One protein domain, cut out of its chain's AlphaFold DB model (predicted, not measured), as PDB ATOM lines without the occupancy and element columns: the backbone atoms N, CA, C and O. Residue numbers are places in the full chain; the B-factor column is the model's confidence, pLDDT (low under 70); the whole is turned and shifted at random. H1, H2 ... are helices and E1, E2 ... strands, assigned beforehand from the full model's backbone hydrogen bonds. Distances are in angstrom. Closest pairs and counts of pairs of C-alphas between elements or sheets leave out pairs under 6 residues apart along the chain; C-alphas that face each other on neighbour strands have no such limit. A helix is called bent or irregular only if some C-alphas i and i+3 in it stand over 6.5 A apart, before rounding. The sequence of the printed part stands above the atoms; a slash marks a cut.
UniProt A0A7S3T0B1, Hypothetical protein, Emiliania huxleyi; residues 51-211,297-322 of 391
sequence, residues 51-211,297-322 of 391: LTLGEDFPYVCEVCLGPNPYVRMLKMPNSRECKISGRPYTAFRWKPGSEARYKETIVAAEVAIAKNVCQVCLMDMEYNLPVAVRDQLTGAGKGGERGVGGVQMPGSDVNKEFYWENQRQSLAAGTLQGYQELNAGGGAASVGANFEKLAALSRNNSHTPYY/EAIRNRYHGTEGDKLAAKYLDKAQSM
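What this domain is: This is residues 51 to 211 and 297 to 322 of the 391 residues of the protein "Hypothetical protein" of Emiliania huxleyi (UniProt A0A7S3T0B1). A bent two-strand hairpin, E1 and E2, stands at one end of a rounded body, and a cluster of helices, H6, H7 and H8 round the short H3, stands at the other. Between them the loop of residues 115 to 130 runs through the middle, beside H2, and the long helix H4 crosses H2 on one side. The printed part has 187 residues, in the order H1, E1, E2, H2, H3, H4, H5, H6, H7, H8; the one sheet, E1 - E2, is antiparallel. The class is mostly helix, though under half of the residues are in named elements. The whole is compact, with a radius of gyration of the C-alphas of 16.6 A, and spans 42 by 42 by 30 A.

How they stand to each other: Start with H1, residues 62 to 65, which touches no helix. Then look at E1, residues 73 to 81, and E2, residues 88 to 94, an antiparallel hairpin at 151 degrees; N 74 and O 93 are 2.8 A apart and N 91 and O 76 2.9 A, both within hydrogen-bond range. E1 bends by 80 degrees at residue 77. H2, residues 109 to 114, touches H4, residues 157 to 172, about perpendicular at 84 degrees, through residues 164 to 171 of H4 alone; their closest C-alphas, of Glu 110 and Arg 168, are 5.8 A apart. H5, residues 179 to 182, is close to H2 but not clearly touching, with C-alphas 114 and 179 6.3 A apart. The hub is H3, residues 131 to 137. It touches H6, residues 188 to 201, at a steep tilt of 58 degrees, opposite ways, closest at C-alphas 137 and 194, 5.9 A. It touches H7, residues 297 to 304, the same way at 36 degrees, only just steep, closest at C-alphas 131 and 303, 6.5 A. It touches H8, residues 310 to 322, at a shallow tilt of 22 degrees, the same way, closest at C-alphas 133 and 312, 5.8 A. Every O i to N i+4 pair is within hydrogen-bond range in H2, H3, H4, H7 and H8, against 5 of 10 in H6; H1 and H5 are too short for such a pair.

Where its parts are: Find C-alpha 62 at (-46.326, 21.681, 45.857), where H1 begins. E1 is 18.7 A long and E2 19.0 A. From C-alpha 157 at (-21.697, -0.022, 41.392), H4 runs 22.6 A. H6, 20.1 A long, is only just irregular: C-alphas 193 and 196 are 6.7 A apart. H8 runs 18.5 A to C-alpha 322 at (-48.825, 7.838, 68.635).

The domain as a whole: The C-alphas farthest apart, of Ser 98 and Gly 186, are 46.1 A apart. Residues 212 to 296 are not printed, and C-alphas 211 and 297 are 24.0 A apart across this cut. The links E2 to H2, H2 to H3 and H3 to H4 are long. The mean pLDDT of the printed part is 76.3; look for values under 70 at residues 51 to 54, 139 to 153, 174 to 196, 203 to 208 and 307 to 308.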
ATOM      1  N   LEU A  51     -46.042  15.194  26.339       62.94
ATOM      2  CA  LEU A  51     -44.892  15.670  27.127       62.94
ATOM      3  C   LEU A  51     -44.331  14.565  28.029       62.94
ATOM      4  O   LEU A  51     -45.076  13.912  28.761       62.94
ATOM      5  N   THR A  52     -43.008  14.380  28.025       63.88
ATOM      6  CA  THR A  52     -42.352  13.336  28.829       63.88
ATOM      7  C   THR A  52     -41.967  13.862  30.215       63.88
ATOM      8  O   THR A  52     -41.291  14.889  30.383       63.88
ATOM      9  N   LEU A  53     -42.403  13.144  31.257       65.19
ATOM     10  CA  LEU A  53     -42.052  13.450  32.642       65.19
ATOM     11  C   LEU A  53     -40.541  13.253  32.835       65.19
ATOM     12  O   LEU A  53     -40.018  12.153  32.664       65.19
ATOM     13  N   GLY A  54     -39.832  14.317  33.208       62.12
ATOM     14  CA  GLY A  54     -38.379  14.303  33.381       62.12
ATOM     15  C   GLY A  54     -37.572  14.987  32.285       62.12
ATOM     16  O   GLY A  54     -36.468  15.450  32.576       62.12
ATOM     17  N   GLU A  55     -38.113  15.130  31.076       71.25
ATOM     18  CA  GLU A  55     -37.474  15.929  30.027       71.25
ATOM     19  C   GLU A  55     -38.161  17.279  29.878       71.25
ATOM     20  O   GLU A  55     -37.471  18.296  29.807       71.25
ATOM     21  N   ASP A  56     -39.494  17.324  29.895       80.19
ATOM     22  CA  ASP A  56     -40.250  18.568  29.718       80.19
ATOM     23  C   ASP A  56     -40.706  19.185  31.030       80.19
ATOM     24  O   ASP A  56     -40.569  20.396  31.218       80.19
ATOM     25  N   PHE A  57     -41.166  18.352  31.962       84.31
ATOM     26  CA  PHE A  57     -41.638  18.799  33.267       84.31
ATOM     27  C   PHE A  57     -40.933  18.066  34.414       84.31
ATOM     28  O   PHE A  57     -40.739  16.847  34.346       84.31
ATOM     29  N   PRO A  58     -40.545  18.786  35.483       88.62
ATOM     30  CA  PRO A  58     -39.927  18.181  36.651       88.62
ATOM     31  C   PRO A  58     -40.969  17.501  37.550       88.62
ATOM     32  O   PRO A  58     -42.091  17.975  37.712       88.62
ATOM     33  N   TYR A  59     -40.557  16.431  38.227       88.56
ATOM     34  CA  TYR A  59     -41.385  15.693  39.182       88.56
ATOM     35  C   TYR A  59     -41.198  16.246  40.607       88.56
ATOM     36  O   TYR A  59     -40.233  15.923  41.317       88.56
ATOM     37  N   VAL A  60     -42.068  17.179  41.012       89.69
ATOM     38  CA  VAL A  60     -41.864  18.051  42.186       89.69
ATOM     39  C   VAL A  60     -43.149  18.237  42.994       89.69
ATOM     40  O   VAL A  60     -44.213  18.416  42.421       89.69
ATOM     41  N   CYS A  61     -43.047  18.265  44.330       87.94
ATOM     42  CA  CYS A  61     -44.189  18.529  45.211       87.94
ATOM     43  C   CYS A  61     -44.541  20.024  45.331       87.94
ATOM     44  O   CYS A  61     -43.679  20.897  45.189       87.94
ATOM     45  N   GLU A  62     -45.784  20.318  45.714       86.44
ATOM     46  CA  GLU A  62     -46.326  21.681  45.857       86.44
ATOM     47  C   GLU A  62     -45.491  22.571  46.789       86.44
ATOM     48  O   GLU A  62     -45.177  23.720  46.477       86.44
ATOM     49  N   VAL A  63     -45.015  22.017  47.910       87.62
ATOM     50  CA  VAL A  63     -44.156  22.743  48.861       87.62
ATOM     51  C   VAL A  63     -42.867  23.219  48.187       87.62
ATOM     52  O   VAL A  63     -42.370  24.308  48.473       87.62
ATOM     53  N   CYS A  64     -42.290  22.402  47.301       89.44
ATOM     54  CA  CYS A  64     -41.065  22.741  46.588       89.44
ATOM     55  C   CYS A  64     -41.294  23.697  45.420       89.44
ATOM     56  O   CYS A  64     -40.381  24.466  45.108       89.44
ATOM     57  N   LEU A  65     -42.473  23.652  44.805       89.94
ATOM     58  CA  LEU A  65     -42.854  24.578  43.751       89.94
ATOM     59  C   LEU A  65     -43.125  25.980  44.315       89.94
ATOM     60  O   LEU A  65     -42.660  26.955  43.735       89.94
ATOM     61  N   GLY A  66     -43.717  26.057  45.511       87.81
ATOM     62  CA  GLY A  66     -43.989  27.300  46.232       87.81
ATOM     63  C   GLY A  66     -45.471  27.691  46.208       87.81
ATOM     64  O   GLY A  66     -46.275  27.004  45.592       87.81
ATOM     65  N   PRO A  67     -45.845  28.778  46.901       86.31
ATOM     66  CA  PRO A  67     -47.234  29.242  46.968       86.31
ATOM     67  C   PRO A  67     -47.706  29.971  45.702       86.31
ATOM     68  O   PRO A  67     -48.896  30.222  45.560       86.31
ATOM     69  N   ASN A  68     -46.795  30.371  44.807       87.19
ATOM     70  CA  ASN A  68     -47.157  31.111  43.602       87.19
ATOM     71  C   ASN A  68     -47.591  30.145  42.480       87.19
ATOM     72  O   ASN A  68     -46.758  29.338  42.062       87.19
ATOM     73  N   PRO A  69     -48.817  30.263  41.933       89.19
ATOM     74  CA  PRO A  69     -49.270  29.444  40.805       89.19
ATOM     75  C   PRO A  69     -48.455  29.660  39.522       89.19
ATOM     76  O   PRO A  69     -48.332  28.758  38.698       89.19
ATOM     77  N   TYR A  70     -47.872  30.849  39.346       89.00
ATOM     78  CA  TYR A  70     -47.127  31.212  38.142       89.00
ATOM     79  C   TYR A  70     -45.622  31.131  38.389       89.00
ATOM     80  O   TYR A  70     -44.996  32.064  38.905       89.00
ATOM     81  N   VAL A  71     -45.020  30.010  37.988       89.12
ATOM     82  CA  VAL A  71     -43.587  29.756  38.174       89.12
ATOM     83  C   VAL A  71     -42.825  29.905  36.863       89.12
ATOM     84  O   VAL A  71     -43.173  29.329  35.839       89.12
ATOM     85  N   ARG A  72     -41.720  30.654  36.921       90.69
ATOM     86  CA  ARG A  72     -40.726  30.725  35.846       90.69
ATOM     87  C   ARG A  72     -39.606  29.729  36.136       90.69
ATOM     88  O   ARG A  72     -38.946  29.834  37.174       90.69
ATOM     89  N   MET A  73     -39.397  28.779  35.227       91.94
ATOM     90  CA  MET A  73     -38.378  27.735  35.340       91.94
ATOM     91  C   MET A  73     -37.409  27.764  34.155       91.94
ATOM     92  O   MET A  73     -37.795  28.090  33.037       91.94
ATOM     93  N   LEU A  74     -36.147  27.419  34.409       92.88
ATOM     94  CA  LEU A  74     -35.135  27.168  33.388       92.88
ATOM     95  C   LEU A  74     -34.941  25.659  33.233       92.88
ATOM     96  O   LEU A  74     -34.642  24.982  34.220       92.88
ATOM     97  N   LYS A  75     -35.067  25.166  31.998       92.62
ATOM     98  CA  LYS A  75     -34.725  23.797  31.590       92.62
ATOM     99  C   LYS A  75     -33.265  23.770  31.140       92.62
ATOM    100  O   LYS A  75     -32.867  24.546  30.277       92.62
ATOM    101  N   MET A  76     -32.464  22.902  31.746       91.81
ATOM    102  CA  MET A  76     -31.045  22.732  31.431       91.81
ATOM    103  C   MET A  76     -30.781  21.254  31.094       91.81
ATOM    104  O   MET A  76     -30.521  20.461  32.012       91.81
ATOM    105  N   PRO A  77     -30.873  20.863  29.808       90.75
ATOM    106  CA  PRO A  77     -30.730  19.469  29.390       90.75
ATOM    107  C   PRO A  77     -29.336  18.935  29.728       90.75
ATOM    108  O   PRO A  77     -28.340  19.613  29.487       90.75
ATOM    109  N   ASN A  78     -29.274  17.736  30.319       88.62
ATOM    110  CA  ASN A  78     -28.040  17.010  30.667       88.62
ATOM    111  C   ASN A  78     -26.970  17.828  31.423       88.62
ATOM    112  O   ASN A  78     -25.777  17.551  31.324       88.62
ATOM    113  N   SER A  79     -27.379  18.841  32.187       89.31
ATOM    114  CA  SER A  79     -26.454  19.796  32.820       89.31
ATOM    115  C   SER A  79     -25.939  19.359  34.193       89.31
ATOM    116  O   SER A  79     -24.952  19.907  34.693       89.31
ATOM    117  N   ARG A  80     -26.622  18.410  34.843       91.44
ATOM    118  CA  ARG A  80     -26.306  17.940  36.198       91.44
ATOM    119  C   ARG A  80     -26.238  16.423  36.242       91.44
ATOM    120  O   ARG A  80     -27.009  15.745  35.576       91.44
ATOM    121  N   GLU A  81     -25.359  15.913  37.098       92.19
ATOM    122  CA  GLU A  81     -25.317  14.503  37.491       92.19
ATOM    123  C   GLU A  81     -26.323  14.217  38.616       92.19
ATOM    124  O   GLU A  81     -26.502  15.012  39.552       92.19
ATOM    125  N   CYS A  82     -26.977  13.064  38.549       90.94
ATOM    126  CA  CYS A  82     -27.857  12.579  39.593       90.94
ATOM    127  C   CYS A  82     -27.043  12.159  40.819       90.94
ATOM    128  O   CYS A  82     -26.103  11.375  40.720       90.94
ATOM    129  N   LYS A  83     -27.450  12.603  42.011       90.00
ATOM    130  CA  LYS A  83     -26.757  12.254  43.266       90.00
ATOM    131  C   LYS A  83     -26.981  10.821  43.758       90.00
ATOM    132  O   LYS A  83     -26.360  10.434  44.744       90.00
ATOM    133  N   ILE A  84     -27.844  10.058  43.086       88.81
ATOM    134  CA  ILE A  84     -28.125   8.649  43.391       88.81
ATOM    135  C   ILE A  84     -27.582   7.736  42.290       88.81
ATOM    136  O   ILE A  84     -26.839   6.811  42.594       88.81
ATOM    137  N   SER A  85     -27.930   7.996  41.025       86.44
ATOM    138  CA  SER A  85     -27.527   7.148  39.897       86.44
ATOM    139  C   SER A  85     -26.195   7.545  39.253       86.44
ATOM    140  O   SER A  85     -25.685   6.787  38.440       86.44
ATOM    141  N   GLY A  86     -25.639   8.725  39.560       87.06
ATOM    142  CA  GLY A  86     -24.408   9.242  38.939       87.06
ATOM    143  C   GLY A  86     -24.563   9.698  37.481       87.06
ATOM    144  O   GLY A  86     -23.635  10.250  36.904       87.06
ATOM    145  N   ARG A  87     -25.743   9.510  36.883       87.06
ATOM    146  CA  ARG A  87     -26.009   9.764  35.461       87.06
ATOM    147  C   ARG A  87     -26.391  11.222  35.189       87.06
ATOM    148  O   ARG A  87     -27.004  11.853  36.055       87.06
ATOM    149  N   PRO A  88     -26.072  11.769  34.004       91.56
ATOM    150  CA  PRO A  88     -26.536  13.092  33.610       91.56
ATOM    151  C   PRO A  88     -28.049  13.086  33.372       91.56
ATOM    152  O   PRO A  88     -28.597  12.123  32.840       91.56
ATOM    153  N   TYR A  89     -28.718  14.171  33.753       90.69
ATOM    154  CA  TYR A  89     -30.155  14.340  33.543       90.69
ATOM    155  C   TYR A  89     -30.514  15.802  33.246       90.69
ATOM    156  O   TYR A  89     -29.714  16.725  33.452       90.69
ATOM    157  N   THR A  90     -31.738  16.019  32.764       90.75
ATOM    158  CA  THR A  90     -32.293  17.358  32.536       90.75
ATOM    159  C   THR A  90     -32.631  18.020  33.865       90.75
ATOM    160  O   THR A  90     -33.553  17.613  34.569       90.75
ATOM    161  N   ALA A  91     -31.871  19.054  34.220       93.00
ATOM    162  CA  ALA A  91     -32.077  19.777  35.463       93.00
ATOM    163  C   ALA A  91     -33.016  20.964  35.261       93.00
ATOM    164  O   ALA A  91     -32.895  21.718  34.293       93.00
ATOM    165  N   PHE A  92     -33.899  21.176  36.231       94.62
ATOM    166  CA  PHE A  92     -34.816  22.308  36.252       94.62
ATOM    167  C   PHE A  92     -34.460  23.239  37.398       94.62
ATOM    168  O   PHE A  92     -34.181  22.785  38.511       94.62
ATOM    169  N   ARG A  93     -34.478  24.549  37.140       94.50
ATOM    170  CA  ARG A  93     -34.181  25.577  38.145       94.50
ATOM    171  C   ARG A  93     -35.252  26.660  38.171       94.50
ATOM    172  O   ARG A  93     -35.539  27.261  37.145       94.50
ATOM    173  N   TRP A  94     -35.798  26.954  39.347       94.12
ATOM    174  CA  TRP A  94     -36.845  27.969  39.534       94.12
ATOM    175  C   TRP A  94     -36.719  28.668  40.889       94.12
ATOM    176  O   TRP A  94     -35.943  28.256  41.758       94.12
ATOM    177  N   LYS A  95     -37.488  29.743  41.077       91.50
ATOM    178  CA  LYS A  95     -37.615  30.446  42.358       91.50
ATOM    179  C   LYS A  95     -39.045  30.261  42.897       91.50
ATOM    180  O   LYS A  95     -39.962  30.794  42.280       91.50
ATOM    181  N   PRO A  96     -39.247  29.546  44.022       90.31
ATOM    182  CA  PRO A  96     -40.589  29.262  44.553       90.31
ATOM    183  C   PRO A  96     -41.373  30.483  45.056       90.31
ATOM    184  O   PRO A  96     -42.595  30.468  45.122       90.31
ATOM    185  N   GLY A  97     -40.670  31.532  45.476       88.00
ATOM    186  CA  GLY A  97     -41.258  32.727  46.079       88.00
ATOM    187  C   GLY A  97     -40.236  33.854  46.176       88.00
ATOM    188  O   GLY A  97     -39.060  33.657  45.868       88.00
ATOM    189  N   SER A  98     -40.660  35.042  46.601       84.50
ATOM    190  CA  SER A  98     -39.796  36.228  46.716       84.50
ATOM    191  C   SER A  98     -38.655  36.029  47.722       84.50
ATOM    192  O   SER A  98     -37.495  36.261  47.375       84.50
ATOM    193  N   GLU A  99     -38.971  35.516  48.911       81.31
ATOM    194  CA  GLU A  99     -38.022  35.262  50.010       81.31
ATOM    195  C   GLU A  99     -37.339  33.886  49.930       81.31
ATOM    196  O   GLU A  99     -36.502  33.532  50.762       81.31
ATOM    197  N   ALA A 100     -37.683  33.085  48.920       87.44
ATOM    198  CA  ALA A 100     -37.135  31.751  48.730       87.44
ATOM    199  C   ALA A 100     -35.813  31.766  47.948       87.44
ATOM    200  O   ALA A 100     -35.557  32.626  47.097       87.44
ATOM    201  N   ARG A 101     -34.986  30.739  48.168       91.56
ATOM    202  CA  ARG A 101     -33.822  30.463  47.319       91.56
ATOM    203  C   ARG A 101     -34.242  29.856  45.990       91.56
ATOM    204  O   ARG A 101     -35.247  29.151  45.907       91.56
ATOM    205  N   TYR A 102     -33.383  30.019  44.989       92.19
ATOM    206  CA  TYR A 102     -33.469  29.200  43.788       92.19
ATOM    207  C   TYR A 102     -33.357  27.722  44.160       92.19
ATOM    208  O   TYR A 102     -32.394  27.301  44.813       92.19
ATOM    209  N   LYS A 103     -34.361  26.953  43.752       92.25
ATOM    210  CA  LYS A 103     -34.354  25.500  43.824       92.25
ATOM    211  C   LYS A 103     -33.891  24.943  42.492       92.25
ATOM    212  O   LYS A 103     -34.181  25.506  41.442       92.25
ATOM    213  N   GLU A 104     -33.143  23.858  42.580       93.25
ATOM    214  CA  GLU A 104     -32.764  23.025  41.450       93.25
ATOM    215  C   GLU A 104     -33.146  21.582  41.788       93.25
ATOM    216  O   GLU A 104     -33.130  21.192  42.965       93.25
ATOM    217  N   THR A 105     -33.509  20.805  40.775       93.38
ATOM    218  CA  THR A 105     -33.621  19.346  40.884       93.38
ATOM    219  C   THR A 105     -32.272  18.745  41.288       93.38
ATOM    220  O   THR A 105     -31.221  19.292  40.951       93.38
ATOM    221  N   ILE A 106     -32.292  17.649  42.053       91.75
ATOM    222  CA  ILE A 106     -31.087  16.976  42.576       91.75
ATOM    223  C   ILE A 106     -30.947  15.561  42.002       91.75
ATOM    224  O   ILE A 106     -29.828  15.069  41.818       91.75
ATOM    225  N   VAL A 107     -32.077  14.903  41.737       91.62
ATOM    226  CA  VAL A 107     -32.141  13.544  41.198       91.62
ATOM    227  C   VAL A 107     -32.814  13.521  39.831       91.62
ATOM    228  O   VAL A 107     -33.595  14.416  39.506       91.62
ATOM    229  N   ALA A 108     -32.492  12.487  39.059       90.25
ATOM    230  CA  ALA A 108     -33.089  12.238  37.761       90.25
ATOM    231  C   ALA A 108     -34.545  11.765  37.912       90.25
ATOM    232  O   ALA A 108     -34.982  11.393  39.007       90.25
ATOM    233  N   ALA A 109     -35.317  11.829  36.831       86.25
ATOM    234  CA  ALA A 109     -36.747  11.528  36.860       86.25
ATOM    235  C   ALA A 109     -37.028  10.054  37.133       86.25
ATOM    236  O   ALA A 109     -37.879   9.753  37.959       86.25
ATOM    237  N   GLU A 110     -36.247   9.152  36.550       85.00
ATOM    238  CA  GLU A 110     -36.355   7.715  36.773       85.00
ATOM    239  C   GLU A 110     -36.191   7.358  38.259       85.00
ATOM    240  O   GLU A 110     -37.022   6.656  38.826       85.00
ATOM    241  N   VAL A 111     -35.203   7.954  38.935       86.62
ATOM    242  CA  VAL A 111     -34.952   7.769  40.374       86.62
ATOM    243  C   VAL A 111     -36.120   8.303  41.210       86.62
ATOM    244  O   VAL A 111     -36.520   7.708  42.210       86.62
ATOM    245  N   ALA A 112     -36.668   9.448  40.811       87.81
ATOM    246  CA  ALA A 112     -37.770  10.086  41.510       87.81
ATOM    247  C   ALA A 112     -39.072   9.275  41.397       87.81
ATOM    248  O   ALA A 112     -39.717   9.008  42.409       87.81
ATOM    249  N   ILE A 113     -39.419   8.830  40.188       83.31
ATOM    250  CA  ILE A 113     -40.656   8.094  39.911       83.31
ATOM    251  C   ILE A 113     -40.589   6.681  40.499       83.31
ATOM    252  O   ILE A 113     -41.550   6.245  41.131       83.31
ATOM    253  N   ALA A 114     -39.435   6.011  40.399       81.19
ATOM    254  CA  ALA A 114     -39.225   4.673  40.950       81.19
ATOM    255  C   ALA A 114     -39.644   4.577  42.426       81.19
ATOM    256  O   ALA A 114     -40.326   3.639  42.833       81.19
ATOM    257  N   LYS A 115     -39.280   5.577  43.238       78.25
ATOM    258  CA  LYS A 115     -39.667   5.643  44.653       78.25
ATOM    259  C   LYS A 115     -40.848   6.560  44.946       78.25
ATOM    260  O   LYS A 115     -41.139   6.715  46.126       78.25
ATOM    261  N   ASN A 116     -41.516   7.161  43.961       83.38
ATOM    262  CA  ASN A 116     -42.574   8.161  44.178       83.38
ATOM    263  C   ASN A 116     -42.124   9.332  45.086       83.38
ATOM    264  O   ASN A 116     -42.797   9.709  46.044       83.38
ATOM    265  N   VAL A 117     -40.933   9.882  44.830       87.12
ATOM    266  CA  VAL A 117     -40.324  10.960  45.629       87.12
ATOM    267  C   VAL A 117     -40.093  12.222  44.813       87.12
ATOM    268  O   VAL A 117     -39.728  12.171  43.648       87.12
ATOM    269  N   CYS A 118     -40.199  13.388  45.442       90.31
ATOM    270  CA  CYS A 118     -39.902  14.657  44.780       90.31
ATOM    271  C   CYS A 118     -38.409  14.795  44.410       90.31
ATOM    272  O   CYS A 118     -37.533  14.635  45.266       90.31
ATOM    273  N   GLN A 119     -38.119  15.259  43.186       91.06
ATOM    274  CA  GLN A 119     -36.758  15.460  42.657       91.06
ATOM    275  C   GLN A 119     -35.874  16.444  43.447       91.06
ATOM    276  O   GLN A 119     -34.650  16.456  43.283       91.06
ATOM    277  N   VAL A 120     -36.471  17.308  44.276       91.75
ATOM    278  CA  VAL A 120     -35.753  18.333  45.057       91.75
ATOM    279  C   VAL A 120     -35.609  17.942  46.520       91.75
ATOM    280  O   VAL A 120     -34.543  18.122  47.102       91.75
ATOM    281  N   CYS A 121     -36.694  17.494  47.157       89.06
ATOM    282  CA  CYS A 121     -36.697  17.251  48.600       89.06
ATOM    283  C   CYS A 121     -36.600  15.784  49.000       89.06
ATOM    284  O   CYS A 121     -36.377  15.547  50.183       89.06
ATOM    285  N   LEU A 122     -36.744  14.838  48.064       89.38
ATOM    286  CA  LEU A 122     -36.714  13.389  48.319       89.38
ATOM    287  C   LEU A 122     -37.771  12.915  49.329       89.38
ATOM    288  O   LEU A 122     -37.641  11.847  49.912       89.38
ATOM    289  N   MET A 123     -38.799  13.733  49.551       88.06
ATOM    290  CA  MET A 123     -39.968  13.348  50.334       88.06
ATOM    291  C   MET A 123     -40.952  12.674  49.392       88.06
ATOM    292  O   MET A 123     -40.992  13.017  48.206       88.06
ATOM    293  N   ASP A 124     -41.742  11.765  49.939       86.06
ATOM    294  CA  ASP A 124     -42.826  11.119  49.217       86.06
ATOM    295  C   ASP A 124     -43.850  12.144  48.695       86.06
ATOM    296  O   ASP A 124     -44.128  13.151  49.357       86.06
ATOM    297  N   MET A 125     -44.377  11.898  47.497       82.88
ATOM    298  CA  MET A 125     -45.326  12.800  46.840       82.88
ATOM    299  C   MET A 125     -46.734  12.738  47.446       82.88
ATOM    300  O   MET A 125     -47.407  13.765  47.489       82.88
ATOM    301  N   GLU A 126     -47.154  11.583  47.968       78.50
ATOM    302  CA  GLU A 126     -48.515  11.355  48.473       78.50
ATOM    303  C   GLU A 126     -48.724  11.790  49.917       78.50
ATOM    304  O   GLU A 126     -49.812  12.239  50.255       78.50
ATOM    305  N   TYR A 127     -47.713  11.652  50.779       77.19
ATOM    306  CA  TYR A 127     -47.816  11.889  52.224       77.19
ATOM    307  C   TYR A 127     -46.836  12.955  52.735       77.19
ATOM    308  O   TYR A 127     -46.892  13.301  53.919       77.19
ATOM    309  N   ASN A 128     -45.930  13.468  51.884       83.88
ATOM    310  CA  ASN A 128     -44.794  14.320  52.274       83.88
ATOM    311  C   ASN A 128     -44.063  13.799  53.522       83.88
ATOM    312  O   ASN A 128     -43.689  14.573  54.413       83.88
ATOM    313  N   LEU A 129     -43.838  12.487  53.568       85.75
ATOM    314  CA  LEU A 129     -43.063  11.806  54.602       85.75
ATOM    315  C   LEU A 129     -41.685  11.391  54.064       85.75
ATOM    316  O   LEU A 129     -41.514  11.243  52.849       85.75
ATOM    317  N   PRO A 130     -40.675  11.238  54.940       88.38
ATOM    318  CA  PRO A 130     -39.410  10.630  54.548       88.38
ATOM    319  C   PRO A 130     -39.628   9.202  54.034       88.38
ATOM    320  O   PRO A 130     -40.482   8.478  54.548       88.38
ATOM    321  N   VAL A 131     -38.815   8.783  53.062       83.12
ATOM    322  CA  VAL A 131     -38.926   7.471  52.393       83.12
ATOM    323  C   VAL A 131     -38.896   6.317  53.392       83.12
ATOM    324  O   VAL A 131     -39.766   5.457  53.354       83.12
ATOM    325  N   ALA A 132     -37.961   6.348  54.348       83.81
ATOM    326  CA  ALA A 132     -37.852   5.324  55.388       83.81
ATOM    327  C   ALA A 132     -39.136   5.173  56.217       83.81
ATOM    328  O   ALA A 132     -39.550   4.059  56.516       83.81
ATOM    329  N   VAL A 133     -39.780   6.289  56.572       83.62
ATOM    330  CA  VAL A 133     -41.002   6.291  57.388       83.62
ATOM    331  C   VAL A 133     -42.148   5.668  56.606       83.62
ATOM    332  O   VAL A 133     -42.864   4.819  57.130       83.62
ATOM    333  N   ARG A 134     -42.297   6.059  55.337       80.50
ATOM    334  CA  ARG A 134     -43.306   5.485  54.449       80.50
ATOM    335  C   ARG A 134     -43.083   3.989  54.272       80.50
ATOM    336  O   ARG A 134     -43.998   3.215  54.508       80.50
ATOM    337  N   ASP A 135     -41.877   3.579  53.895       78.12
ATOM    338  CA  ASP A 135     -41.591   2.182  53.574       78.12
ATOM    339  C   ASP A 135     -41.744   1.274  54.815       78.12
ATOM    340  O   ASP A 135     -42.256   0.158  54.709       78.12
ATOM    341  N   GLN A 136     -41.399   1.761  56.013       78.75
ATOM    342  CA  GLN A 136     -41.640   1.028  57.262       78.75
ATOM    343  C   GLN A 136     -43.129   0.925  57.622       78.75
ATOM    344  O   GLN A 136     -43.580  -0.143  58.038       78.75
ATOM    345  N   LEU A 137     -43.906   2.001  57.456       75.62
ATOM    346  CA  LEU A 137     -45.326   2.018  57.822       75.62
ATOM    347  C   LEU A 137     -46.216   1.308  56.793       75.62
ATOM    348  O   LEU A 137     -47.148   0.608  57.181       75.62
ATOM    349  N   THR A 138     -45.907   1.396  55.500       74.31
ATOM    350  CA  THR A 138     -46.608   0.650  54.438       74.31
ATOM    351  C   THR A 138     -46.301  -0.856  54.496       74.31
ATOM    352  O   THR A 138     -46.914  -1.647  53.792       74.31
ATOM    353  N   GLY A 139     -45.380  -1.290  55.362       61.53
ATOM    354  CA  GLY A 139     -45.026  -2.700  55.529       61.53
ATOM    355  C   GLY A 139     -44.004  -3.212  54.512       61.53
ATOM    356  O   GLY A 139     -43.531  -4.334  54.667       61.53
ATOM    357  N   ALA A 140     -43.572  -2.373  53.563       54.34
ATOM    358  CA  ALA A 140     -42.472  -2.670  52.644       54.34
ATOM    359  C   ALA A 140     -41.140  -2.937  53.382       54.34
ATOM    360  O   ALA A 140     -40.239  -3.559  52.834       54.34
ATOM    361  N   GLY A 141     -41.012  -2.496  54.640       45.38
ATOM    362  CA  GLY A 141     -39.828  -2.698  55.477       45.38
ATOM    363  C   GLY A 141     -39.803  -3.958  56.357       45.38
ATOM    364  O   GLY A 141     -38.776  -4.207  56.984       45.38
ATOM    365  N   LYS A 142     -40.877  -4.764  56.452       43.00
ATOM    366  CA  LYS A 142     -40.917  -5.920  57.384       43.00
ATOM    367  C   LYS A 142     -40.132  -7.158  56.920       43.00
ATOM    368  O   LYS A 142     -40.033  -8.115  57.678       43.00
ATOM    369  N   GLY A 143     -39.534  -7.124  55.730       38.88
ATOM    370  CA  GLY A 143     -38.786  -8.242  55.154       38.88
ATOM    371  C   GLY A 143     -37.303  -7.981  54.908       38.88
ATOM    372  O   GLY A 143     -36.753  -8.613  54.030       38.88
ATOM    373  N   GLY A 144     -36.631  -7.017  55.556       38.91
ATOM    374  CA  GLY A 144     -35.199  -6.749  55.285       38.91
ATOM    375  C   GLY A 144     -34.869  -6.317  53.838       38.91
ATOM    376  O   GLY A 144     -33.715  -6.023  53.518       38.91
ATOM    377  N   GLU A 145     -35.879  -6.218  52.977       40.09
ATOM    378  CA  GLU A 145     -35.806  -5.878  51.565       40.09
ATOM    379  C   GLU A 145     -35.730  -4.360  51.418       40.09
ATOM    380  O   GLU A 145     -36.714  -3.641  51.266       40.09
ATOM    381  N   ARG A 146     -34.500  -3.848  51.523       43.41
ATOM    382  CA  ARG A 146     -34.146  -2.432  51.357       43.41
ATOM    383  C   ARG A 146     -34.262  -2.032  49.885       43.41
ATOM    384  O   ARG A 146     -33.261  -1.901  49.177       43.41
ATOM    385  N   GLY A 147     -35.496  -1.889  49.416       44.06
ATOM    386  CA  GLY A 147     -35.802  -1.840  48.000       44.06
ATOM    387  C   GLY A 147     -36.836  -0.810  47.567       44.06
ATOM    388  O   GLY A 147     -37.748  -0.460  48.306       44.06
ATOM    389  N   VAL A 148     -36.685  -0.330  46.332       42.34
ATOM    390  CA  VAL A 148     -37.686   0.457  45.599       42.34
ATOM    391  C   VAL A 148     -38.945  -0.408  45.459       42.34
ATOM    392  O   VAL A 148     -38.914  -1.384  44.721       42.34
ATOM    393  N   GLY A 149     -40.024  -0.116  46.194       47.84
ATOM    394  CA  GLY A 149     -41.261  -0.911  46.102       47.84
ATOM    395  C   GLY A 149     -41.071  -2.404  46.414       47.84
ATOM    396  O   GLY A 149     -41.646  -3.241  45.733       47.84
ATOM    397  N   GLY A 150     -40.208  -2.742  47.381       47.91
ATOM    398  CA  GLY A 150     -39.846  -4.133  47.704       47.91
ATOM    399  C   GLY A 150     -38.696  -4.711  46.863       47.91
ATOM    400  O   GLY A 150     -38.114  -5.722  47.236       47.91
ATOM    401  N   VAL A 151     -38.269  -4.049  45.780       46.66
ATOM    402  CA  VAL A 151     -37.147  -4.518  44.945       46.66
ATOM    403  C   VAL A 151     -35.817  -4.026  45.505       46.66
ATOM    404  O   VAL A 151     -35.497  -2.838  45.386       46.66
ATOM    405  N   GLN A 152     -35.043  -4.925  46.121       57.12
ATOM    406  CA  GLN A 152     -33.716  -4.635  46.676       57.12
ATOM    407  C   GLN A 152     -32.844  -3.885  45.660       57.12
ATOM    408  O   GLN A 152     -32.584  -4.372  44.559       57.12
ATOM    409  N   MET A 153     -32.380  -2.690  46.030       64.38
ATOM    410  CA  MET A 153     -31.482  -1.945  45.156       64.38
ATOM    411  C   MET A 153     -30.079  -2.570  45.213       64.38
ATOM    412  O   MET A 153     -29.559  -2.760  46.316       64.38
ATOM    413  N   PRO A 154     -29.432  -2.857  44.069       72.19
ATOM    414  CA  PRO A 154     -28.127  -3.507  44.078       72.19
ATOM    415  C   PRO A 154     -27.055  -2.679  44.801       72.19
ATOM    416  O   PRO A 154     -26.998  -1.455  44.675       72.19
ATOM    417  N   GLY A 155     -26.188  -3.349  45.565       70.50
ATOM    418  CA  GLY A 155     -25.115  -2.704  46.330       70.50
ATOM    419  C   GLY A 155     -23.842  -2.418  45.526       70.50
ATOM    420  O   GLY A 155     -23.160  -1.435  45.812       70.50
ATOM    421  N   SER A 156     -23.530  -3.232  44.514       83.19
ATOM    422  CA  SER A 156     -22.360  -3.038  43.647       83.19
ATOM    423  C   SER A 156     -22.603  -1.942  42.611       83.19
ATOM    424  O   SER A 156     -23.720  -1.770  42.126       83.19
ATOM    425  N   ASP A 157     -21.557  -1.199  42.257       81.75
ATOM    426  CA  ASP A 157     -21.697  -0.022  41.392       81.75
ATOM    427  C   ASP A 157     -22.137  -0.386  39.965       81.75
ATOM    428  O   ASP A 157     -23.057   0.236  39.439       81.75
ATOM    429  N   VAL A 158     -21.628  -1.490  39.406       85.50
ATOM    430  CA  VAL A 158     -22.053  -2.002  38.086       85.50
ATOM    431  C   VAL A 158     -23.535  -2.390  38.076       85.50
ATOM    432  O   VAL A 158     -24.276  -2.049  37.154       85.50
ATOM    433  N   ASN A 159     -24.010  -3.066  39.126       85.94
ATOM    434  CA  ASN A 159     -25.405  -3.500  39.172       85.94
ATOM    435  C   ASN A 159     -26.349  -2.312  39.392       85.94
ATOM    436  O   ASN A 159     -27.470  -2.323  38.884       85.94
ATOM    437  N   LYS A 160     -25.909  -1.269  40.113       83.69
ATOM    438  CA  LYS A 160     -26.658  -0.008  40.217       83.69
ATOM    439  C   LYS A 160     -26.789   0.656  38.855       83.69
ATOM    440  O   LYS A 160     -27.880   1.092  38.499       83.69
ATOM    441  N   GLU A 161     -25.700   0.740  38.097       85.12
ATOM    442  CA  GLU A 161     -25.711   1.338  36.763       85.12
ATOM    443  C   GLU A 161     -26.652   0.595  35.819       85.12
ATOM    444  O   GLU A 161     -27.459   1.245  35.152       85.12
ATOM    445  N   PHE A 162     -26.602  -0.740  35.810       87.62
ATOM    446  CA  PHE A 162     -27.495  -1.579  35.011       87.62
ATOM    447  C   PHE A 162     -28.965  -1.417  35.424       87.62
ATOM    448  O   PHE A 162     -29.837  -1.240  34.575       87.62
ATOM    449  N   TYR A 163     -29.247  -1.407  36.730       86.69
ATOM    450  CA  TYR A 163     -30.599  -1.205  37.255       86.69
ATOM    451  C   TYR A 163     -31.196   0.136  36.807       86.69
ATOM    452  O   TYR A 163     -32.333   0.192  36.335       86.69
ATOM    453  N   TRP A 164     -30.416   1.217  36.909       85.88
ATOM    454  CA  TRP A 164     -30.866   2.541  36.482       85.88
ATOM    455  C   TRP A 164     -30.967   2.677  34.961       85.88
ATOM    456  O   TRP A 164     -31.831   3.412  34.491       85.88
ATOM    457  N   GLU A 165     -30.143   1.962  34.186       86.56
ATOM    458  CA  GLU A 165     -30.315   1.874  32.728       86.56
ATOM    459  C   GLU A 165     -31.673   1.262  32.383       86.56
ATOM    460  O   GLU A 165     -32.447   1.846  31.628       86.56
ATOM    461  N   ASN A 166     -31.988   0.119  32.996       86.81
ATOM    462  CA  ASN A 166     -33.231  -0.600  32.747       86.81
ATOM    463  C   ASN A 166     -34.464   0.242  33.119       86.81
ATOM    464  O   ASN A 166     -35.448   0.290  32.380       86.81
ATOM    465  N   GLN A 167     -34.404   0.981  34.231       81.88
ATOM    466  CA  GLN A 167     -35.474   1.915  34.584       81.88
ATOM    467  C   GLN A 167     -35.581   3.098  33.630       81.88
ATOM    468  O   GLN A 167     -36.690   3.504  33.302       81.88
ATOM    469  N   ARG A 168     -34.467   3.646  33.143       82.19
ATOM    470  CA  ARG A 168     -34.518   4.720  32.146       82.19
ATOM    471  C   ARG A 168     -35.158   4.243  30.842       82.19
ATOM    472  O   ARG A 168     -35.967   4.969  30.273       82.19
ATOM    473  N   GLN A 169     -34.841   3.027  30.404       84.81
ATOM    474  CA  GLN A 169     -35.490   2.403  29.249       84.81
ATOM    475  C   GLN A 169     -36.983   2.185  29.502       84.81
ATOM    476  O   GLN A 169     -37.799   2.503  28.645       84.81
ATOM    477  N   SER A 170     -37.348   1.747  30.709       80.19
ATOM    478  CA  SER A 170     -38.753   1.604  31.110       80.19
ATOM    479  C   SER A 170     -39.490   2.949  31.124       80.19
ATOM    480  O   SER A 170     -40.651   3.015  30.726       80.19
ATOM    481  N   LEU A 171     -38.829   4.036  31.547       77.38
ATOM    482  CA  LEU A 171     -39.400   5.387  31.541       77.38
ATOM    483  C   LEU A 171     -39.613   5.878  30.109       77.38
ATOM    484  O   LEU A 171     -40.676   6.404  29.798       77.38
ATOM    485  N   ALA A 172     -38.632   5.659  29.232       75.94
ATOM    486  CA  ALA A 172     -38.737   5.993  27.815       75.94
ATOM    487  C   ALA A 172     -39.836   5.182  27.105       75.94
ATOM    488  O   ALA A 172     -40.521   5.708  26.234       75.94
ATOM    489  N   ALA A 173     -40.040   3.924  27.506       77.12
ATOM    490  CA  ALA A 173     -41.116   3.068  27.013       77.12
ATOM    491  C   ALA A 173     -42.496   3.395  27.623       77.12
ATOM    492  O   ALA A 173     -43.486   2.758  27.270       77.12
ATOM    493  N   GLY A 174     -42.575   4.336  28.573       68.50
ATOM    494  CA  GLY A 174     -43.807   4.655  29.302       68.50
ATOM    495  C   GLY A 174     -44.312   3.528  30.213       68.50
ATOM    496  O   GLY A 174     -45.397   3.631  30.769       68.50
ATOM    497  N   THR A 175     -43.534   2.453  30.380       67.19
ATOM    498  CA  THR A 175     -43.871   1.269  31.189       67.19
ATOM    499  C   THR A 175     -43.296   1.350  32.606       67.19
ATOM    500  O   THR A 175     -43.407   0.400  33.377       67.19
ATOM    501  N   LEU A 176     -42.631   2.452  32.971       61.56
ATOM    502  CA  LEU A 176     -42.100   2.620  34.321       61.56
ATOM    503  C   LEU A 176     -43.253   2.781  35.315       61.56
ATOM    504  O   LEU A 176     -43.778   3.872  35.530       61.56
ATOM    505  N   GLN A 177     -43.616   1.662  35.930       56.22
ATOM    506  CA  GLN A 177     -44.597   1.607  36.998       56.22
ATOM    507  C   GLN A 177     -44.041   2.346  38.217       56.22
ATOM    508  O   GLN A 177     -43.012   1.973  38.788       56.22
ATOM    509  N   GLY A 178     -44.709   3.431  38.605       53.53
ATOM    510  CA  GLY A 178     -44.463   4.077  39.890       53.53
ATOM    511  C   GLY A 178     -44.821   3.145  41.053       53.53
ATOM    512  O   GLY A 178     -45.514   2.141  40.890       53.53
ATOM    513  N   TYR A 179     -44.394   3.518  42.260       51.75
ATOM    514  CA  TYR A 179     -44.643   2.785  43.515       51.75
ATOM    515  C   TYR A 179     -46.124   2.383  43.750       51.75
ATOM    516  O   TYR A 179     -46.392   1.447  44.500       51.75
ATOM    517  N   GLN A 180     -47.085   3.060  43.108       46.88
ATOM    518  CA  GLN A 180     -48.528   2.838  43.256       46.88
ATOM    519  C   GLN A 180     -49.043   1.504  42.677       46.88
ATOM    520  O   GLN A 180     -49.930   0.908  43.285       46.88
ATOM    521  N   GLU A 181     -48.494   0.979  41.573       42.34
ATOM    522  CA  GLU A 181     -49.006  -0.274  40.973       42.34
ATOM    523  C   GLU A 181     -48.416  -1.544  41.606       42.34
ATOM    524  O   GLU A 181     -49.083  -2.577  41.645       42.34
ATOM    525  N   LEU A 182     -47.226  -1.470  42.211       42.09
ATOM    526  CA  LEU A 182     -46.634  -2.600  42.947       42.09
ATOM    527  C   LEU A 182     -47.463  -2.992  44.186       42.09
ATOM    528  O   LEU A 182     -47.410  -4.135  44.636       42.09
ATOM    529  N   ASN A 183     -48.280  -2.070  44.707       42.97
ATOM    530  CA  ASN A 183     -49.213  -2.324  45.808       42.97
ATOM    531  C   ASN A 183     -50.570  -2.900  45.359       42.97
ATOM    532  O   ASN A 183     -51.318  -3.403  46.201       42.97
ATOM    533  N   ALA A 184     -50.893  -2.866  44.060       38.28
ATOM    534  CA  ALA A 184     -52.161  -3.378  43.536       38.28
ATOM    535  C   ALA A 184     -52.214  -4.920  43.483       38.28
ATOM    536  O   ALA A 184     -53.299  -5.494  43.436       38.28
ATOM    537  N   GLY A 185     -51.060  -5.599  43.534       34.53
ATOM    538  CA  GLY A 185     -50.954  -7.047  43.316       34.53
ATOM    539  C   GLY A 185     -51.125  -7.962  44.537       34.53
ATOM    540  O   GLY A 185     -51.210  -9.173  44.353       34.53
ATOM    541  N   GLY A 186     -51.184  -7.457  45.777       32.94
ATOM    542  CA  GLY A 186     -51.297  -8.374  46.929       32.94
ATOM    543  C   GLY A 186     -51.243  -7.799  48.346       32.94
ATOM    544  O   GLY A 186     -51.243  -8.571  49.300       32.94
ATOM    545  N   GLY A 187     -51.202  -6.474  48.521       37.91
ATOM    546  CA  GLY A 187     -51.006  -5.840  49.836       37.91
ATOM    547  C   GLY A 187     -52.213  -5.094  50.412       37.91
ATOM    548  O   GLY A 187     -52.113  -4.547  51.506       37.91
ATOM    549  N   ALA A 188     -53.355  -5.046  49.720       39.06
ATOM    550  CA  ALA A 188     -54.468  -4.158  50.084       39.06
ATOM    551  C   ALA A 188     -55.014  -4.369  51.517       39.06
ATOM    552  O   ALA A 188     -55.511  -3.426  52.131       39.06
ATOM    553  N   ALA A 189     -54.867  -5.572  52.085       36.41
ATOM    554  CA  ALA A 189     -55.346  -5.895  53.430       36.41
ATOM    555  C   ALA A 189     -54.493  -5.292  54.569       36.41
ATOM    556  O   ALA A 189     -55.031  -4.990  55.631       36.41
ATOM    557  N   SER A 190     -53.183  -5.083  54.377       40.88
ATOM    558  CA  SER A 190     -52.295  -4.529  55.420       40.88
ATOM    559  C   SER A 190     -52.188  -3.002  55.377       40.88
ATOM    560  O   SER A 190     -51.822  -2.379  56.377       40.88
ATOM    561  N   VAL A 191     -52.557  -2.386  54.247       45.88
ATOM    562  CA  VAL A 191     -52.539  -0.928  54.064       45.88
ATOM    563  C   VAL A 191     -53.511  -0.248  55.031       45.88
ATOM    564  O   VAL A 191     -53.153   0.764  55.623       45.88
ATOM    565  N   GLY A 192     -54.692  -0.826  55.282       47.22
ATOM    566  CA  GLY A 192     -55.725  -0.210  56.125       47.22
ATOM    567  C   GLY A 192     -55.287   0.100  57.565       47.22
ATOM    568  O   GLY A 192     -55.613   1.165  58.079       47.22
ATOM    569  N   ALA A 193     -54.493  -0.772  58.198       50.78
ATOM    570  CA  ALA A 193     -54.135  -0.638  59.618       50.78
ATOM    571  C   ALA A 193     -53.041   0.410  59.896       50.78
ATOM    572  O   ALA A 193     -53.024   1.036  60.955       50.78
ATOM    573  N   ASN A 194     -52.114   0.618  58.957       63.03
ATOM    574  CA  ASN A 194     -51.063   1.635  59.088       63.03
ATOM    575  C   ASN A 194     -51.370   2.913  58.300       63.03
ATOM    576  O   ASN A 194     -50.655   3.908  58.444       63.03
ATOM    577  N   PHE A 195     -52.437   2.909  57.498       63.59
ATOM    578  CA  PHE A 195     -52.862   4.067  56.727       63.59
ATOM    579  C   PHE A 195     -53.224   5.254  57.625       63.59
ATOM    580  O   PHE A 195     -52.778   6.369  57.366       63.59
ATOM    581  N   GLU A 196     -53.951   5.024  58.717       68.94
ATOM    582  CA  GLU A 196     -54.315   6.093  59.652       68.94
ATOM    583  C   GLU A 196     -53.077   6.728  60.301       68.94
ATOM    584  O   GLU A 196     -52.992   7.948  60.436       68.94
ATOM    585  N   LYS A 197     -52.041   5.928  60.586       73.56
ATOM    586  CA  LYS A 197     -50.752   6.424  61.094       73.56
ATOM    587  C   LYS A 197     -50.013   7.260  60.048       73.56
ATOM    588  O   LYS A 197     -49.499   8.327  60.371       73.56
ATOM    589  N   LEU A 198     -49.978   6.801  58.795       75.31
ATOM    590  CA  LEU A 198     -49.393   7.550  57.676       75.31
ATOM    591  C   LEU A 198     -50.114   8.884  57.459       75.31
ATOM    592  O   LEU A 198     -49.462   9.919  57.332       75.31
ATOM    593  N   ALA A 199     -51.445   8.875  57.476       74.19
ATOM    594  CA  ALA A 199     -52.266  10.068  57.326       74.19
ATOM    595  C   ALA A 199     -52.092  11.041  58.505       74.19
ATOM    596  O   ALA A 199     -51.948  12.242  58.283       74.19
ATOM    597  N   ALA A 200     -52.022  10.542  59.740       74.94
ATOM    598  CA  ALA A 200     -51.846  11.371  60.932       74.94
ATOM    599  C   ALA A 200     -50.436  11.985  61.041       74.94
ATOM    600  O   ALA A 200     -50.260  13.072  61.596       74.94
ATOM    601  N   LEU A 201     -49.414  11.310  60.506       77.44
ATOM    602  CA  LEU A 201     -48.049  11.842  60.411       77.44
ATOM    603  C   LEU A 201     -47.851  12.747  59.190       77.44
ATOM    604  O   LEU A 201     -46.924  13.569  59.177       77.44
ATOM    605  N   SER A 202     -48.688  12.581  58.165       76.88
ATOM    606  CA  SER A 202     -48.634  13.371  56.946       76.88
ATOM    607  C   SER A 202     -48.862  14.848  57.250       76.88
ATOM    608  O   SER A 202     -49.747  15.247  58.005       76.88
ATOM    609  N   ARG A 203     -48.046  15.691  56.618       68.56
ATOM    610  CA  ARG A 203     -48.160  17.152  56.724       68.56
ATOM    611  C   ARG A 203     -49.070  17.753  55.654       68.56
ATOM    612  O   ARG A 203     -49.272  18.962  55.645       68.56
ATOM    613  N   ASN A 204     -49.629  16.930  54.775       63.31
ATOM    614  CA  ASN A 204     -50.433  17.359  53.631       63.31
ATOM    615  C   ASN A 204     -51.790  17.900  54.068       63.31
ATOM    616  O   ASN A 204     -52.328  18.797  53.437       63.31
ATOM    617  N   ASN A 205     -52.310  17.376  55.179       53.69
ATOM    618  CA  ASN A 205     -53.566  17.815  55.775       53.69
ATOM    619  C   ASN A 205     -53.388  19.027  56.712       53.69
ATOM    620  O   ASN A 205     -54.333  19.478  57.354       53.69
ATOM    621  N   SER A 206     -52.162  19.551  56.845       57.69
ATOM    622  CA  SER A 206     -51.944  20.777  57.611       57.69
ATOM    623  C   SER A 206     -52.323  21.990  56.760       57.69
ATOM    624  O   SER A 206     -51.878  22.125  55.625       57.69
ATOM    625  N   HIS A 207     -53.125  22.892  57.331       57.47
ATOM    626  CA  HIS A 207     -53.677  24.080  56.662       57.47
ATOM    627  C   HIS A 207     -52.603  25.078  56.164       57.47
ATOM    628  O   HIS A 207     -52.917  26.051  55.486       57.47
ATOM    629  N   THR A 208     -51.324  24.849  56.488       63.91
ATOM    630  CA  THR A 208     -50.193  25.691  56.082       63.91
ATOM    631  C   THR A 208     -49.017  24.834  55.591       63.91
ATOM    632  O   THR A 208     -48.337  24.204  56.411       63.91
ATOM    633  N   PRO A 209     -48.712  24.826  54.280       76.75
ATOM    634  CA  PRO A 209     -47.559  24.113  53.741       76.75
ATOM    635  C   PRO A 209     -46.239  24.613  54.346       76.75
ATOM    636  O   PRO A 209     -46.027  25.811  54.542       76.75
ATOM    637  N   TYR A 210     -45.307  23.695  54.611       81.19
ATOM    638  CA  TYR A 210     -44.027  24.019  55.254       81.19
ATOM    639  C   TYR A 210     -43.023  24.676  54.284       81.19
ATOM    640  O   TYR A 210     -42.058  24.056  53.819       81.19
ATOM    641  N   TYR A 211     -43.232  25.958  53.974       85.19
ATOM    642  CA  TYR A 211     -42.378  26.729  53.060       85.19
ATOM    643  C   TYR A 211     -41.002  27.095  53.628       85.19
ATOM    644  O   TYR A 211     -40.117  27.499  52.872       85.19
ATOM    645  N   GLU A 297     -23.753  12.437  50.881       86.12
ATOM    646  CA  GLU A 297     -24.027  11.277  51.724       86.12
ATOM    647  C   GLU A 297     -25.387  11.394  52.414       86.12
ATOM    648  O   GLU A 297     -26.183  10.465  52.345       86.12
ATOM    649  N   ALA A 298     -25.724  12.571  52.951       87.12
ATOM    650  CA  ALA A 298     -27.045  12.820  53.524       87.12
ATOM    651  C   ALA A 298     -28.183  12.629  52.500       87.12
ATOM    652  O   ALA A 298     -29.244  12.113  52.842       87.12
ATOM    653  N   ILE A 299     -27.966  13.019  51.238       88.56
ATOM    654  CA  ILE A 299     -28.915  12.780  50.136       88.56
ATOM    655  C   ILE A 299     -29.113  11.280  49.895       88.56
ATOM    656  O   ILE A 299     -30.253  10.824  49.825       88.56
ATOM    657  N   ARG A 300     -28.018  10.512  49.815       87.56
ATOM    658  CA  ARG A 300     -28.074   9.054  49.643       87.56
ATOM    659  C   ARG A 300     -28.783   8.383  50.819       87.56
ATOM    660  O   ARG A 300     -29.704   7.605  50.593       87.56
ATOM    661  N   ASN A 301     -28.446   8.750  52.054       87.00
ATOM    662  CA  ASN A 301     -29.066   8.178  53.253       87.00
ATOM    663  C   ASN A 301     -30.582   8.424  53.298       87.00
ATOM    664  O   ASN A 301     -31.346   7.495  53.545       87.00
ATOM    665  N   ARG A 302     -31.034   9.640  52.957       86.75
ATOM    666  CA  ARG A 302     -32.468   9.971  52.861       86.75
ATOM    667  C   ARG A 302     -33.192   9.190  51.770       86.75
ATOM    668  O   ARG A 302     -34.327   8.776  51.971       86.75
ATOM    669  N   TYR A 303     -32.550   8.999  50.617       86.50
ATOM    670  CA  TYR A 303     -33.152   8.278  49.497       86.50
ATOM    671  C   TYR A 303     -33.247   6.771  49.753       86.50
ATOM    672  O   TYR A 303     -34.263   6.150  49.443       86.50
ATOM    673  N   HIS A 304     -32.197   6.159  50.305       83.00
ATOM    674  CA  HIS A 304     -32.185   4.726  50.609       83.00
ATOM    675  C   HIS A 304     -32.915   4.384  51.911       83.00
ATOM    676  O   HIS A 304     -33.254   3.223  52.106       83.00
ATOM    677  N   GLY A 305     -33.183   5.375  52.763       74.31
ATOM    678  CA  GLY A 305     -33.838   5.166  54.048       74.31
ATOM    679  C   GLY A 305     -32.956   4.425  55.054       74.31
ATOM    680  O   GLY A 305     -33.455   3.617  55.829       74.31
ATOM    681  N   THR A 306     -31.641   4.658  55.014       72.38
ATOM    682  CA  THR A 306     -30.696   4.075  55.976       72.38
ATOM    683  C   THR A 306     -30.785   4.783  57.333       72.38
ATOM    684  O   THR A 306     -31.238   5.925  57.426       72.38
ATOM    685  N   GLU A 307     -30.299   4.128  58.391       61.59
ATOM    686  CA  GLU A 307     -30.329   4.606  59.790       61.59
ATOM    687  C   GLU A 307     -29.672   5.987  60.014       61.59
ATOM    688  O   GLU A 307     -29.860   6.615  61.052       61.59
ATOM    689  N   GLY A 308     -28.932   6.509  59.030       68.81
ATOM    690  CA  GLY A 308     -28.331   7.842  59.077       68.81
ATOM    691  C   GLY A 308     -29.314   9.013  58.912       68.81
ATOM    692  O   GLY A 308     -28.907  10.165  59.098       68.81
ATOM    693  N   ASP A 309     -30.584   8.783  58.551       79.38
ATOM    694  CA  ASP A 309     -31.578   9.861  58.457       79.38
ATOM    695  C   ASP A 309     -32.214  10.199  59.818       79.38
ATOM    696  O   ASP A 309     -33.257   9.672  60.209       79.38
ATOM    697  N   LYS A 310     -31.615  11.175  60.514       80.88
ATOM    698  CA  LYS A 310     -32.124  11.715  61.789       80.88
ATOM    699  C   LYS A 310     -33.571  12.217  61.708       80.88
ATOM    700  O   LYS A 310     -34.254  12.264  62.729       80.88
ATOM    701  N   LEU A 311     -34.034  12.658  60.532       83.31
ATOM    702  CA  LEU A 311     -35.411  13.126  60.376       83.31
ATOM    703  C   LEU A 311     -36.378  11.944  60.396       83.31
ATOM    704  O   LEU A 311     -37.375  12.004  61.111       83.31
ATOM    705  N   ALA A 312     -36.074  10.884  59.647       85.19
ATOM    706  CA  ALA A 312     -36.875   9.668  59.642       85.19
ATOM    707  C   ALA A 312     -37.000   9.071  61.049       85.19
ATOM    708  O   ALA A 312     -38.117   8.780  61.464       85.19
ATOM    709  N   ALA A 313     -35.901   9.003  61.809       85.38
ATOM    710  CA  ALA A 313     -35.916   8.538  63.199       85.38
ATOM    711  C   ALA A 313     -36.938   9.308  64.057       85.38
ATOM    712  O   ALA A 313     -37.832   8.703  64.632       85.38
ATOM    713  N   LYS A 314     -36.925  10.648  64.021       85.25
ATOM    714  CA  LYS A 314     -37.901  11.475  64.763       85.25
ATOM    715  C   LYS A 314     -39.354  11.207  64.372       85.25
ATOM    716  O   LYS A 314     -40.250  11.284  65.207       85.25
ATOM    717  N   TYR A 315     -39.608  10.954  63.090       84.62
ATOM    718  CA  TYR A 315     -40.947  10.614  62.618       84.62
ATOM    719  C   TYR A 315     -41.378   9.223  63.077       84.62
ATOM    720  O   TYR A 315     -42.550   9.048  63.394       84.62
ATOM    721  N   LEU A 316     -40.454   8.265  63.133       85.06
ATOM    722  CA  LEU A 316     -40.707   6.923  63.648       85.06
ATOM    723  C   LEU A 316     -40.930   6.937  65.162       85.06
ATOM    724  O   LEU A 316     -41.895   6.337  65.614       85.06
ATOM    725  N   ASP A 317     -40.147   7.697  65.926       85.31
ATOM    726  CA  ASP A 317     -40.360   7.892  67.369       85.31
ATOM    727  C   ASP A 317     -41.729   8.538  67.636       85.31
ATOM    728  O   ASP A 317     -42.489   8.140  68.526       85.31
ATOM    729  N   LYS A 318     -42.104   9.519  66.804       83.81
ATOM    730  CA  LYS A 318     -43.443  10.111  66.847       83.81
ATOM    731  C   LYS A 318     -44.520   9.087  66.479       83.81
ATOM    732  O   LYS A 318     -45.551   9.028  67.138       83.81
ATOM    733  N   ALA A 319     -44.286   8.261  65.463       80.94
ATOM    734  CA  ALA A 319     -45.207   7.199  65.073       80.94
ATOM    735  C   ALA A 319     -45.405   6.181  66.204       80.94
ATOM    736  O   ALA A 319     -46.530   5.773  66.458       80.94
ATOM    737  N   GLN A 320     -44.328   5.805  66.898       80.25
ATOM    738  CA  GLN A 320     -44.354   4.887  68.035       80.25
ATOM    739  C   GLN A 320     -45.108   5.481  69.225       80.25
ATOM    740  O   GLN A 320     -45.969   4.811  69.787       80.25
ATOM    741  N   SER A 321     -44.854   6.747  69.569       77.88
ATOM    742  CA  SER A 321     -45.578   7.422  70.659       77.88
ATOM    743  C   SER A 321     -47.059   7.649  70.347       77.88
ATOM    744  O   SER A 321     -47.887   7.602  71.251       77.88
ATOM    745  N   MET A 322     -47.425   7.822  69.073       70.06
ATOM    746  CA  MET A 322     -48.825   7.838  68.635       70.06
ATOM    747  C   MET A 322     -49.476   6.444  68.637       70.06
ATOM    748  O   MET A 322     -50.696   6.352  68.556       70.06
TER     749      MET A 322